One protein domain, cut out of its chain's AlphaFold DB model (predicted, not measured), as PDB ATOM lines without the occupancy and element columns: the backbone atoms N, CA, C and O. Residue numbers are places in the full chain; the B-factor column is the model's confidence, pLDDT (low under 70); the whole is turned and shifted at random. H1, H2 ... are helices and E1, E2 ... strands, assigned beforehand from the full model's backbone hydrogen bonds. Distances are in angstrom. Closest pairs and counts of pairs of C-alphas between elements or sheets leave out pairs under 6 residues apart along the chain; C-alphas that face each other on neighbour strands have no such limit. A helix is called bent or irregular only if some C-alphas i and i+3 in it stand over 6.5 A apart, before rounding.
ATOM      1  N   ARG A   2     161.949 241.312 231.670       66.75
ATOM      2  CA  ARG A   2     162.293 242.119 232.861       66.75
ATOM      3  C   ARG A   2     163.519 241.510 233.548       66.75
ATOM      4  O   ARG A   2     163.607 240.287 233.614       66.75
ATOM      5  N   THR A   3     164.428 242.347 234.045       73.00
ATOM      6  CA  THR A   3     165.615 241.910 234.804       73.00
ATOM      7  C   THR A   3     165.182 241.496 236.210       73.00
ATOM      8  O   THR A   3     164.589 242.324 236.905       73.00
ATOM      9  N   PRO A   4     165.415 240.249 236.650       76.94
ATOM     10  CA  PRO A   4     165.129 239.858 238.025       76.94
ATOM     11  C   PRO A   4     166.038 240.609 239.003       76.94
ATOM     12  O   PRO A   4     167.235 240.719 238.759       76.94
ATOM     13  N   SER A   5     165.502 241.062 240.140       76.56
ATOM     14  CA  SER A   5     166.269 241.808 241.157       76.56
ATOM     15  C   SER A   5     167.404 241.010 241.807       76.56
ATOM     16  O   SER A   5     168.302 241.593 242.395       76.56
ATOM     17  N   TRP A   6     167.368 239.679 241.709       77.25
ATOM     18  CA  TRP A   6     168.401 238.778 242.228       77.25
ATOM     19  C   TRP A   6     169.506 238.456 241.217       77.25
ATOM     20  O   TRP A   6     170.440 237.721 241.545       77.25
ATOM     21  N   ALA A   7     169.353 238.867 239.957       76.50
ATOM     22  CA  ALA A   7     170.237 238.439 238.886       76.50
ATOM     23  C   ALA A   7     171.488 239.319 238.811       76.50
ATOM     24  O   ALA A   7     171.390 240.535 238.690       76.50
ATOM     25  N   HIS A   8     172.653 238.676 238.797       80.25
ATOM     26  CA  HIS A   8     173.950 239.322 238.582       80.25
ATOM     27  C   HIS A   8     174.470 239.117 237.153       80.25
ATOM     28  O   HIS A   8     175.387 239.803 236.718       80.25
ATOM     29  N   CYS A   9     173.907 238.179 236.387       82.00
ATOM     30  CA  CYS A   9     174.181 238.075 234.956       82.00
ATOM     31  C   CYS A   9     173.082 237.319 234.200       82.00
ATOM     32  O   CYS A   9     172.283 236.581 234.787       82.00
ATOM     33  N   LEU A  10     173.056 237.521 232.884       83.25
ATOM     34  CA  LEU A  10     172.286 236.773 231.899       83.25
ATOM     35  C   LEU A  10     173.260 236.087 230.943       83.25
ATOM     36  O   LEU A  10     173.961 236.748 230.180       83.25
ATOM     37  N   GLU A  11     173.292 234.764 230.976       83.12
ATOM     38  CA  GLU A  11     174.031 233.962 230.007       83.12
ATOM     39  C   GLU A  11     173.136 233.642 228.816       83.12
ATOM     40  O   GLU A  11     172.010 233.172 228.984       83.12
ATOM     41  N   LEU A  12     173.642 233.896 227.618       81.06
ATOM     42  CA  LEU A  12     173.016 233.570 226.349       81.06
ATOM     43  C   LEU A  12     173.875 232.508 225.659       81.06
ATOM     44  O   LEU A  12     174.989 232.783 225.209       81.06
ATOM     45  N   VAL A  13     173.345 231.293 225.556       73.50
ATOM     46  CA  VAL A  13     173.991 230.232 224.782       73.50
ATOM     47  C   VAL A  13     173.437 230.296 223.373       73.50
ATOM     48  O   VAL A  13     172.236 230.119 223.150       73.50
ATOM     49  N   VAL A  14     174.319 230.551 222.421       70.69
ATOM     50  CA  VAL A  14     173.993 230.626 221.002       70.69
ATOM     51  C   VAL A  14     174.623 229.423 220.320       70.69
ATOM     52  O   VAL A  14     175.735 229.025 220.652       70.69
ATOM     53  N   SER A  15     173.893 228.814 219.394       62.28
ATOM     54  CA  SER A  15     174.467 227.849 218.464       62.28
ATOM     55  C   SER A  15     174.331 228.391 217.067       62.28
ATOM     56  O   SER A  15     173.251 228.813 216.644       62.28
ATOM     57  N   ARG A  30     171.157 230.792 216.178       66.25
ATOM     58  CA  ARG A  30     169.989 230.454 217.005       66.25
ATOM     59  C   ARG A  30     170.327 230.578 218.482       66.25
ATOM     60  O   ARG A  30     171.245 229.932 218.984       66.25
ATOM     61  N   LEU A  31     169.534 231.373 219.199       72.19
ATOM     62  CA  LEU A  31     169.555 231.391 220.659       72.19
ATOM     63  C   LEU A  31     169.047 230.035 221.174       72.19
ATOM     64  O   LEU A  31     167.880 229.704 220.979       72.19
ATOM     65  N   LEU A  32     169.917 229.259 221.821       70.00
ATOM     66  CA  LEU A  32     169.550 227.987 222.445       70.00
ATOM     67  C   LEU A  32     168.946 228.197 223.831       70.00
ATOM     68  O   LEU A  32     167.961 227.552 224.183       70.00
ATOM     69  N   SER A  33     169.544 229.078 224.631       76.69
ATOM     70  CA  SER A  33     169.074 229.353 225.985       76.69
ATOM     71  C   SER A  33     169.446 230.757 226.449       76.69
ATOM     72  O   SER A  33     170.431 231.344 226.009       76.69
ATOM     73  N   ALA A  34     168.624 231.284 227.357       83.19
ATOM     74  CA  ALA A  34     168.860 232.522 228.082       83.19
ATOM     75  C   ALA A  34     168.649 232.246 229.575       83.19
ATOM     76  O   ALA A  34     167.534 231.929 229.996       83.19
ATOM     77  N   ILE A  35     169.720 232.305 230.364       83.38
ATOM     78  CA  ILE A  35     169.740 231.854 231.757       83.38
ATOM     79  C   ILE A  35     170.165 233.009 232.658       83.38
ATOM     80  O   ILE A  35     171.300 233.479 232.606       83.38
ATOM     81  N   TRP A  36     169.259 233.440 233.532       84.94
ATOM     82  CA  TRP A  36     169.592 234.355 234.620       84.94
ATOM     83  C   TRP A  36     170.378 233.623 235.705       84.94
ATOM     84  O   TRP A  36     169.964 232.554 236.160       84.94
ATOM     85  N   ARG A  37     171.477 234.215 236.177       83.50
ATOM     86  CA  ARG A  37     172.281 233.656 237.268       83.50
ATOM     87  C   ARG A  37     172.419 234.639 238.425       83.50
ATOM     88  O   ARG A  37     172.506 235.850 238.245       83.50
ATOM     89  N   ARG A  38     172.490 234.069 239.629       82.62
ATOM     90  CA  ARG A  38     172.816 234.772 240.883       82.62
ATOM     91  C   ARG A  38     174.323 234.922 241.115       82.62
ATOM     92  O   ARG A  38     174.735 235.568 242.062       82.62
ATOM     93  N   SER A  39     175.158 234.274 240.308       77.88
ATOM     94  CA  SER A  39     176.609 234.356 240.469       77.88
ATOM     95  C   SER A  39     177.135 235.633 239.826       77.88
ATOM     96  O   SER A  39     176.951 235.828 238.629       77.88
ATOM     97  N   ALA A  40     177.857 236.447 240.594       71.75
ATOM     98  CA  ALA A  40     178.646 237.562 240.071       71.75
ATOM     99  C   ALA A  40     179.962 237.106 239.402       71.75
ATOM    100  O   ALA A  40     180.695 237.916 238.841       71.75
ATOM    101  N   ARG A  41     180.293 235.808 239.459       79.06
ATOM    102  CA  ARG A  41     181.424 235.234 238.719       79.06
ATOM    103  C   ARG A  41     180.944 234.649 237.387       79.06
ATOM    104  O   ARG A  41     180.011 233.837 237.420       79.06
ATOM    105  N   PRO A  42     181.596 234.996 236.261       79.81
ATOM    106  CA  PRO A  42     181.375 234.324 234.987       79.81
ATOM    107  C   PRO A  42     181.605 232.808 235.115       79.81
ATOM    108  O   PRO A  42     182.602 232.409 235.725       79.81
ATOM    109  N   PRO A  43     180.726 231.950 234.566       81.44
ATOM    110  CA  PRO A  43     181.030 230.527 234.404       81.44
ATOM    111  C   PRO A  43     182.222 230.342 233.457       81.44
ATOM    112  O   PRO A  43     182.589 231.269 232.750       81.44
ATOM    113  N   VAL A  44     182.843 229.167 233.404       84.38
ATOM    114  CA  VAL A  44     183.830 228.885 232.343       84.38
ATOM    115  C   VAL A  44     183.065 228.680 231.031       84.38
ATOM    116  O   VAL A  44     182.136 227.870 231.044       84.38
ATOM    117  N   PRO A  45     183.414 229.371 229.927       80.25
ATOM    118  CA  PRO A  45     182.702 229.195 228.670       80.25
ATOM    119  C   PRO A  45     182.984 227.794 228.124       80.25
ATOM    120  O   PRO A  45     184.143 227.418 227.912       80.25
ATOM    121  N   GLY A  46     181.923 227.004 227.964       73.12
ATOM    122  CA  GLY A  46     182.004 225.592 227.584       73.12
ATOM    123  C   GLY A  46     181.976 225.372 226.075       73.12
ATOM    124  O   GLY A  46     182.353 224.301 225.597       73.12
ATOM    125  N   ARG A  47     181.518 226.374 225.325       68.62
ATOM    126  CA  ARG A  47     181.365 226.352 223.874       68.62
ATOM    127  C   ARG A  47     181.938 227.631 223.264       68.62
ATOM    128  O   ARG A  47     181.885 228.689 223.896       68.62
ATOM    129  N   PRO A  48     182.463 227.560 222.030       65.12
ATOM    130  CA  PRO A  48     182.685 228.771 221.257       65.12
ATOM    131  C   PRO A  48     181.345 229.492 221.076       65.12
ATOM    132  O   PRO A  48     180.298 228.848 220.987       65.12
ATOM    133  N   CYS A  49     181.395 230.821 221.006       65.81
ATOM    134  CA  CYS A  49     180.249 231.664 220.666       65.81
ATOM    135  C   CYS A  49     179.202 231.866 221.774       65.81
ATOM    136  O   CYS A  49     178.114 232.380 221.507       65.81
ATOM    137  N   GLU A  50     179.534 231.554 223.028       79.94
ATOM    138  CA  GLU A  50     178.710 231.953 224.171       79.94
ATOM    139  C   GLU A  50     178.748 233.477 224.372       79.94
ATOM    140  O   GLU A  50     179.774 234.131 224.173       79.94
ATOM    141  N   VAL A  51     177.623 234.062 224.781       85.50
ATOM    142  CA  VAL A  51     177.526 235.486 225.114       85.50
ATOM    143  C   VAL A  51     177.084 235.609 226.563       85.50
ATOM    144  O   VAL A  51     176.069 235.050 226.965       85.50
ATOM    145  N   LEU A  52     177.818 236.373 227.360       87.44
ATOM    146  CA  LEU A  52     177.490 236.608 228.759       87.44
ATOM    147  C   LEU A  52     177.298 238.102 229.005       87.44
ATOM    148  O   LEU A  52     178.189 238.915 228.764       87.44
ATOM    149  N   ILE A  53     176.122 238.459 229.507       90.19
ATOM    150  CA  ILE A  53     175.781 239.809 229.941       90.19
ATOM    151  C   ILE A  53     175.919 239.841 231.459       90.19
ATOM    152  O   ILE A  53     175.069 239.338 232.189       90.19
ATOM    153  N   MET A  54     177.000 240.431 231.942       89.75
ATOM    154  CA  MET A  54     177.233 240.687 233.357       89.75
ATOM    155  C   MET A  54     176.505 241.965 233.777       89.75
ATOM    156  O   MET A  54     176.623 242.995 233.110       89.75
ATOM    157  N   LEU A  55     175.770 241.884 234.883       87.12
ATOM    158  CA  LEU A  55     175.095 242.998 235.536       87.12
ATOM    159  C   LEU A  55     175.797 243.259 236.866       87.12
ATOM    160  O   LEU A  55     175.696 242.473 237.807       87.12
ATOM    161  N   GLU A  56     176.535 244.355 236.939       81.44
ATOM    162  CA  GLU A  56     177.080 244.829 238.206       81.44
ATOM    163  C   GLU A  56     176.005 245.641 238.931       81.44
ATOM    164  O   GLU A  56     175.195 246.325 238.289       81.44
ATOM    165  N   GLU A  57     175.957 245.476 240.259       67.81
ATOM    166  CA  GLU A  57     174.911 246.056 241.096       67.81
ATOM    167  C   GLU A  57     174.762 247.546 240.839       67.81
ATOM    168  O   GLU A  57     175.723 248.285 240.616       67.81
ATOM    169  N   ALA A  58     173.502 247.952 240.851       60.94
ATOM    170  CA  ALA A  58     173.141 249.316 240.611       60.94
ATOM    171  C   ALA A  58     173.500 250.188 241.805       60.94
ATOM    172  O   ALA A  58     173.004 249.947 242.905       60.94
ATOM    173  N   GLU A  59     174.272 251.250 241.580       56.78
ATOM    174  CA  GLU A  59     174.254 252.350 242.535       56.78
ATOM    175  C   GLU A  59     172.846 252.966 242.507       56.78
ATOM    176  O   GLU A  59     172.323 253.266 241.423       56.78
ATOM    177  N   ARG A  70     178.254 244.740 231.442       92.00
ATOM    178  CA  ARG A  70     179.445 244.265 230.728       92.00
ATOM    179  C   ARG A  70     179.051 243.110 229.824       92.00
ATOM    180  O   ARG A  70     178.445 242.143 230.274       92.00
ATOM    181  N   LEU A  71     179.407 243.204 228.552       91.75
ATOM    182  CA  LEU A  71     179.159 242.163 227.564       91.75
ATOM    183  C   LEU A  71     180.452 241.408 227.300       91.75
ATOM    184  O   LEU A  71     181.487 242.003 226.983       91.75
ATOM    185  N   LEU A  72     180.378 240.094 227.453       89.88
ATOM    186  CA  LEU A  72     181.480 239.167 227.291       89.88
ATOM    187  C   LEU A  72     181.139 238.189 226.165       89.88
ATOM    188  O   LEU A  72     180.020 237.683 226.087       89.88
ATOM    189  N   HIS A  73     182.115 237.921 225.311       88.06
ATOM    190  CA  HIS A  73     182.062 236.880 224.292       88.06
ATOM    191  C   HIS A  73     183.009 235.749 224.692       88.06
ATOM    192  O   HIS A  73     184.138 235.997 225.122       88.06
ATOM    193  N   GLY A  74     182.497 234.525 224.646       83.50
ATOM    194  CA  GLY A  74     183.187 233.313 225.051       83.50
ATOM    195  C   GLY A  74     183.858 232.653 223.856       83.50
ATOM    196  O   GLY A  74     183.195 232.224 222.910       83.50
ATOM    197  N   GLU A  75     185.175 232.526 223.936       78.25
ATOM    198  CA  GLU A  75     185.934 231.518 223.200       78.25
ATOM    199  C   GLU A  75     186.262 230.386 224.177       78.25
ATOM    200  O   GLU A  75     186.271 230.603 225.386       78.25
ATOM    201  N   THR A  76     186.505 229.169 223.694       77.31
ATOM    202  CA  THR A  76     186.708 227.992 224.554       77.31
ATOM    203  C   THR A  76     187.680 228.282 225.709       77.31
ATOM    204  O   THR A  76     188.867 228.521 225.491       77.31
ATOM    205  N   GLY A  77     187.165 228.275 226.945       79.81
ATOM    206  CA  GLY A  77     187.928 228.543 228.170       79.81
ATOM    207  C   GLY A  77     188.227 230.015 228.506       79.81
ATOM    208  O   GLY A  77     188.777 230.269 229.576       79.81
ATOM    209  N   VAL A  78     187.871 230.990 227.660       86.12
ATOM    210  CA  VAL A  78     188.220 232.411 227.842       86.12
ATOM    211  C   VAL A  78     187.044 233.344 227.534       86.12
ATOM    212  O   VAL A  78     186.484 233.332 226.443       86.12
ATOM    213  N   TRP A  79     186.733 234.244 228.471       88.50
ATOM    214  CA  TRP A  79     185.858 235.391 228.209       88.50
ATOM    215  C   TRP A  79     186.654 236.599 227.730       88.50
ATOM    216  O   TRP A  79     187.631 236.999 228.367       88.50
ATOM    217  N   ARG A  80     186.179 237.248 226.667       88.88
ATOM    218  CA  ARG A  80     186.673 238.549 226.207       88.88
ATOM    219  C   ARG A  80     185.594 239.606 226.347       88.88
ATOM    220  O   ARG A  80     184.451 239.389 225.956       88.88
ATOM    221  N   MET A  81     185.950 240.762 226.901       90.00
ATOM    222  CA  MET A  81     185.034 241.897 226.970       90.00
ATOM    223  C   MET A  81     184.905 242.555 225.607       90.00
ATOM    224  O   MET A  81     185.901 242.907 224.984       90.00
ATOM    225  N   VAL A  82     183.661 242.726 225.179       90.31
ATOM    226  CA  VAL A  82     183.300 243.298 223.877       90.31
ATOM    227  C   VAL A  82     182.427 244.542 224.018       90.31
ATOM    228  O   VAL A  82     182.219 245.266 223.050       90.31
ATOM    229  N   GLY A  83     181.939 244.831 225.227       90.94
ATOM    230  CA  GLY A  83     181.247 246.080 225.516       90.94
ATOM    231  C   GLY A  83     181.085 246.351 227.007       90.94
ATOM    232  O   GLY A  83     181.039 245.427 227.823       90.94
ATOM    233  N   HIS A  84     180.996 247.633 227.346       93.81
ATOM    234  CA  HIS A  84     180.803 248.129 228.701       93.81
ATOM    235  C   HIS A  84     179.917 249.377 228.666       93.81
ATOM    236  O   HIS A  84     180.219 250.336 227.957       93.81
ATOM    237  N   TRP A  85     178.830 249.354 229.435       92.56
ATOM    238  CA  TRP A  85     177.885 250.457 229.550       92.56
ATOM    239  C   TRP A  85     177.576 250.719 231.024       92.56
ATOM    240  O   TRP A  85     176.805 249.966 231.629       92.56
ATOM    241  N   PRO A  86     178.164 251.767 231.615       90.19
ATOM    242  CA  PRO A  86     177.875 252.130 232.991       90.19
ATOM    243  C   PRO A  86     176.512 252.826 233.107       90.19
ATOM    244  O   PRO A  86     176.091 253.562 232.212       90.19
ATOM    245  N   SER A  87     175.849 252.643 234.251       86.56
ATOM    246  CA  SER A  87     174.677 253.430 234.672       86.56
ATOM    247  C   SER A  87     173.473 253.410 233.704       86.56
ATOM    248  O   SER A  87     172.792 254.417 233.456       86.56
ATOM    249  N   LEU A  88     173.156 252.241 233.148       87.00
ATOM    250  CA  LEU A  88     171.971 252.059 232.315       87.00
ATOM    251  C   LEU A  88     170.704 251.901 233.167       87.00
ATOM    252  O   LEU A  88     170.680 251.176 234.155       87.00
ATOM    253  N   GLY A  89     169.622 252.574 232.770       84.25
ATOM    254  CA  GLY A  89     168.305 252.397 233.392       84.25
ATOM    255  C   GLY A  89     167.592 251.119 232.929       84.25
ATOM    256  O   GLY A  89     168.153 250.291 232.214       84.25
ATOM    257  N   GLU A  90     166.306 250.987 233.250       81.50
ATOM    258  CA  GLU A  90     165.499 249.780 232.974       81.50
ATOM    259  C   GLU A  90     165.459 249.336 231.498       81.50
ATOM    260  O   GLU A  90     165.189 248.175 231.192       81.50
ATOM    261  N   ARG A  91     165.739 250.255 230.568       85.31
ATOM    262  CA  ARG A  91     165.780 249.993 229.121       85.31
ATOM    263  C   ARG A  91     167.127 249.464 228.622       85.31
ATOM    264  O   ARG A  91     167.287 249.314 227.413       85.31
ATOM    265  N   TRP A  92     168.072 249.148 229.509       86.94
ATOM    266  CA  TRP A  92     169.378 248.600 229.137       86.94
ATOM    267  C   TRP A  92     169.325 247.423 228.142       86.94
ATOM    268  O   TRP A  92     170.183 247.403 227.257       86.94
ATOM    269  N   PRO A  93     168.330 246.500 228.159       86.75
ATOM    270  CA  PRO A  93     168.301 245.414 227.181       86.75
ATOM    271  C   PRO A  93     168.166 245.926 225.744       86.75
ATOM    272  O   PRO A  93     168.760 245.361 224.833       86.75
ATOM    273  N   LEU A  94     167.421 247.018 225.538       84.44
ATOM    274  CA  LEU A  94     167.259 247.642 224.222       84.44
ATOM    275  C   LEU A  94     168.536 248.351 223.767       84.44
ATOM    276  O   LEU A  94     168.815 248.387 222.574       84.44
ATOM    277  N   VAL A  95     169.308 248.889 224.715       87.94
ATOM    278  CA  VAL A  95     170.583 249.564 224.435       87.94
ATOM    279  C   VAL A  95     171.623 248.564 223.935       87.94
ATOM    280  O   VAL A  95     172.332 248.855 222.977       87.94
ATOM    281  N   ILE A  96     171.700 247.377 224.545       87.38
ATOM    282  CA  ILE A  96     172.737 246.393 224.199       87.38
ATOM    283  C   ILE A  96     172.329 245.414 223.087       87.38
ATOM    284  O   ILE A  96     173.196 244.770 222.497       87.38
ATOM    285  N   ALA A  97     171.028 245.279 222.795       84.62
ATOM    286  CA  ALA A  97     170.517 244.314 221.818       84.62
ATOM    287  C   ALA A  97     171.176 244.412 220.426       84.62
ATOM    288  O   ALA A  97     171.469 243.357 219.861       84.62
ATOM    289  N   PRO A  98     171.468 245.606 219.865       84.62
ATOM    290  CA  PRO A  98     172.178 245.710 218.591       84.62
ATOM    291  C   PRO A  98     173.581 245.098 218.638       84.62
ATOM    292  O   PRO A  98     173.955 244.370 217.724       84.62
ATOM    293  N   THR A  99     174.336 245.324 219.718       85.38
ATOM    294  CA  THR A  99     175.683 244.759 219.888       85.38
ATOM    295  C   THR A  99     175.632 243.245 220.048       85.38
ATOM    296  O   THR A  99     176.410 242.538 219.419       85.38
ATOM    297  N   VAL A 100     174.682 242.732 220.837       83.56
ATOM    298  CA  VAL A 100     174.459 241.283 220.971       83.56
ATOM    299  C   VAL A 100     174.119 240.674 219.610       83.56
ATOM    300  O   VAL A 100     174.720 239.676 219.225       83.56
ATOM    301  N   ARG A 101     173.222 241.305 218.842       78.88
ATOM    302  CA  ARG A 101     172.865 240.856 217.491       78.88
ATOM    303  C   ARG A 101     174.076 240.837 216.559       78.88
ATOM    304  O   ARG A 101     174.244 239.855 215.848       78.88
ATOM    305  N   LEU A 102     174.909 241.879 216.583       78.31
ATOM    306  CA  LEU A 102     176.128 241.947 215.775       78.31
ATOM    307  C   LEU A 102     177.128 240.857 216.153       78.31
ATOM    308  O   LEU A 102     177.665 240.207 215.268       78.31
ATOM    309  N   LEU A 103     177.346 240.613 217.448       78.62
ATOM    310  CA  LEU A 103     178.221 239.533 217.916       78.62
ATOM    311  C   LEU A 103     177.708 238.160 217.500       78.62
ATOM    312  O   LEU A 103     178.506 237.288 217.196       78.62
ATOM    313  N   MET A 104     176.388 237.977 217.480       73.44
ATOM    314  CA  MET A 104     175.765 236.741 217.019       73.44
ATOM    315  C   MET A 104     175.858 236.590 215.493       73.44
ATOM    316  O   MET A 104     176.053 235.482 215.015       73.44
ATOM    317  N   SER A 105     175.749 237.673 214.711       68.81
ATOM    318  CA  SER A 105     175.832 237.619 213.239       68.81
ATOM    319  C   SER A 105     177.265 237.579 212.700       68.81
ATOM    320  O   SER A 105     177.520 236.990 211.658       68.81
ATOM    321  N   ALA A 106     178.211 238.194 213.412       62.00
ATOM    322  CA  ALA A 106     179.641 238.195 213.105       62.00
ATOM    323  C   ALA A 106     180.276 236.797 213.175       62.00
ATOM    324  O   ALA A 106     181.409 236.613 212.750       62.00
ATOM    325  N   GLN A 107     179.568 235.804 213.707       59.16
ATOM    326  CA  GLN A 107     180.066 234.434 213.806       59.16
ATOM    327  C   GLN A 107     180.002 233.703 212.448       59.16
ATOM    328  O   GLN A 107     180.865 232.876 212.173       59.16
ATOM    329  N   GLY A 108     179.148 234.163 211.516       46.47
ATOM    330  CA  GLY A 108     179.151 233.723 210.114       46.47
ATOM    331  C   GLY A 108     180.267 234.317 209.242       46.47
ATOM    332  O   GLY A 108     180.481 233.860 208.122       46.47
TER     333      GLY A 108
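Overview. This is residues 2 to 15, 30 to 59 and 70 to 108 of the 119 residues of an uncharacterized protein of Saccharopolyspora gloriosae (UniProt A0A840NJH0). A single twisted sheet of five antiparallel strands forms a wall, and one long helix, H1, lies over one of its faces. The long link of residues 38 to 49 passes on the side of the sheet away from H1, and strand E5, at one edge, bends by 58 degrees at residue 82. The printed part has 83 residues, with five named strands and then one named helix along the chain, E1 E2 E3 E4 E5 H1, and the sheet's order is E2, E1, E3, E4, E5. The class is mixed, helices and strands, in two layers, a sheet with a helix on one face. The whole is compact, with a radius of gyration of the C-alphas of 12.1 A and spans of 36 by 24 by 21 A.

Arrangement. E1, residues 9 to 15, is an inner strand and the antiparallel neighbour of E2, residues 30 to 37, an edge strand; N 11 and O 35 are 2.9 A apart, within hydrogen-bond range. E3, residues 50 to 59, is the antiparallel neighbour of E1, with N 10 and O 53 at 2.8 A. E4, residues 70 to 75, is antiparallel to E3, with N 54 and O 70 at 2.8 A. E5, residues 78 to 88, is the other edge strand and forms a hairpin with E4, with N 73 and O 80 at 2.8 A. E2 and E5 are apart. H1, residues 92 to 108, is on the sheet, with 38 pairs of C-alphas within 10 A. E5 and H1 are near each other, with 13 such pairs. The closest C-alphas of E1 and H1 are those of Val 14 and Met 104, 7.5 A apart. In H1, 9 of 13 O i to N i+4 pairs are within hydrogen-bond range.

Along the chain. Residues 2 to 8 come before E1, which begins at C-alpha 9, (174.181, 238.075, 234.956), and is 19.4 A long. E2 is 20.6 A long, E3 27.8 A, E4 16.2 A and E5 25.9 A. H1 is 26.1 A long and ends at C-alpha 108, (179.151, 233.723, 210.114). It has a kink of 26 degrees near residue 99 and is irregular, with C-alphas 95 and 98 7.2 A apart.

Size, cuts and confidence. The two C-alphas farthest apart, those of Glu 59 and Gly 108, are 37.7 A from each other. Residues 16 to 29 are not printed, with 5.4 A between C-alphas 15 and 30, and residues 60 to 69 are not printed, with 15.2 A between C-alphas 59 and 70. Of the links that are printed whole, E2 to E3 is long, while E4 to E5 and E5 to H1 are tight. The mean pLDDT of the printed part is 79.7, and 13 residues are under 70, among them residues 47 to 49, 57 to 59 and 105 to 108.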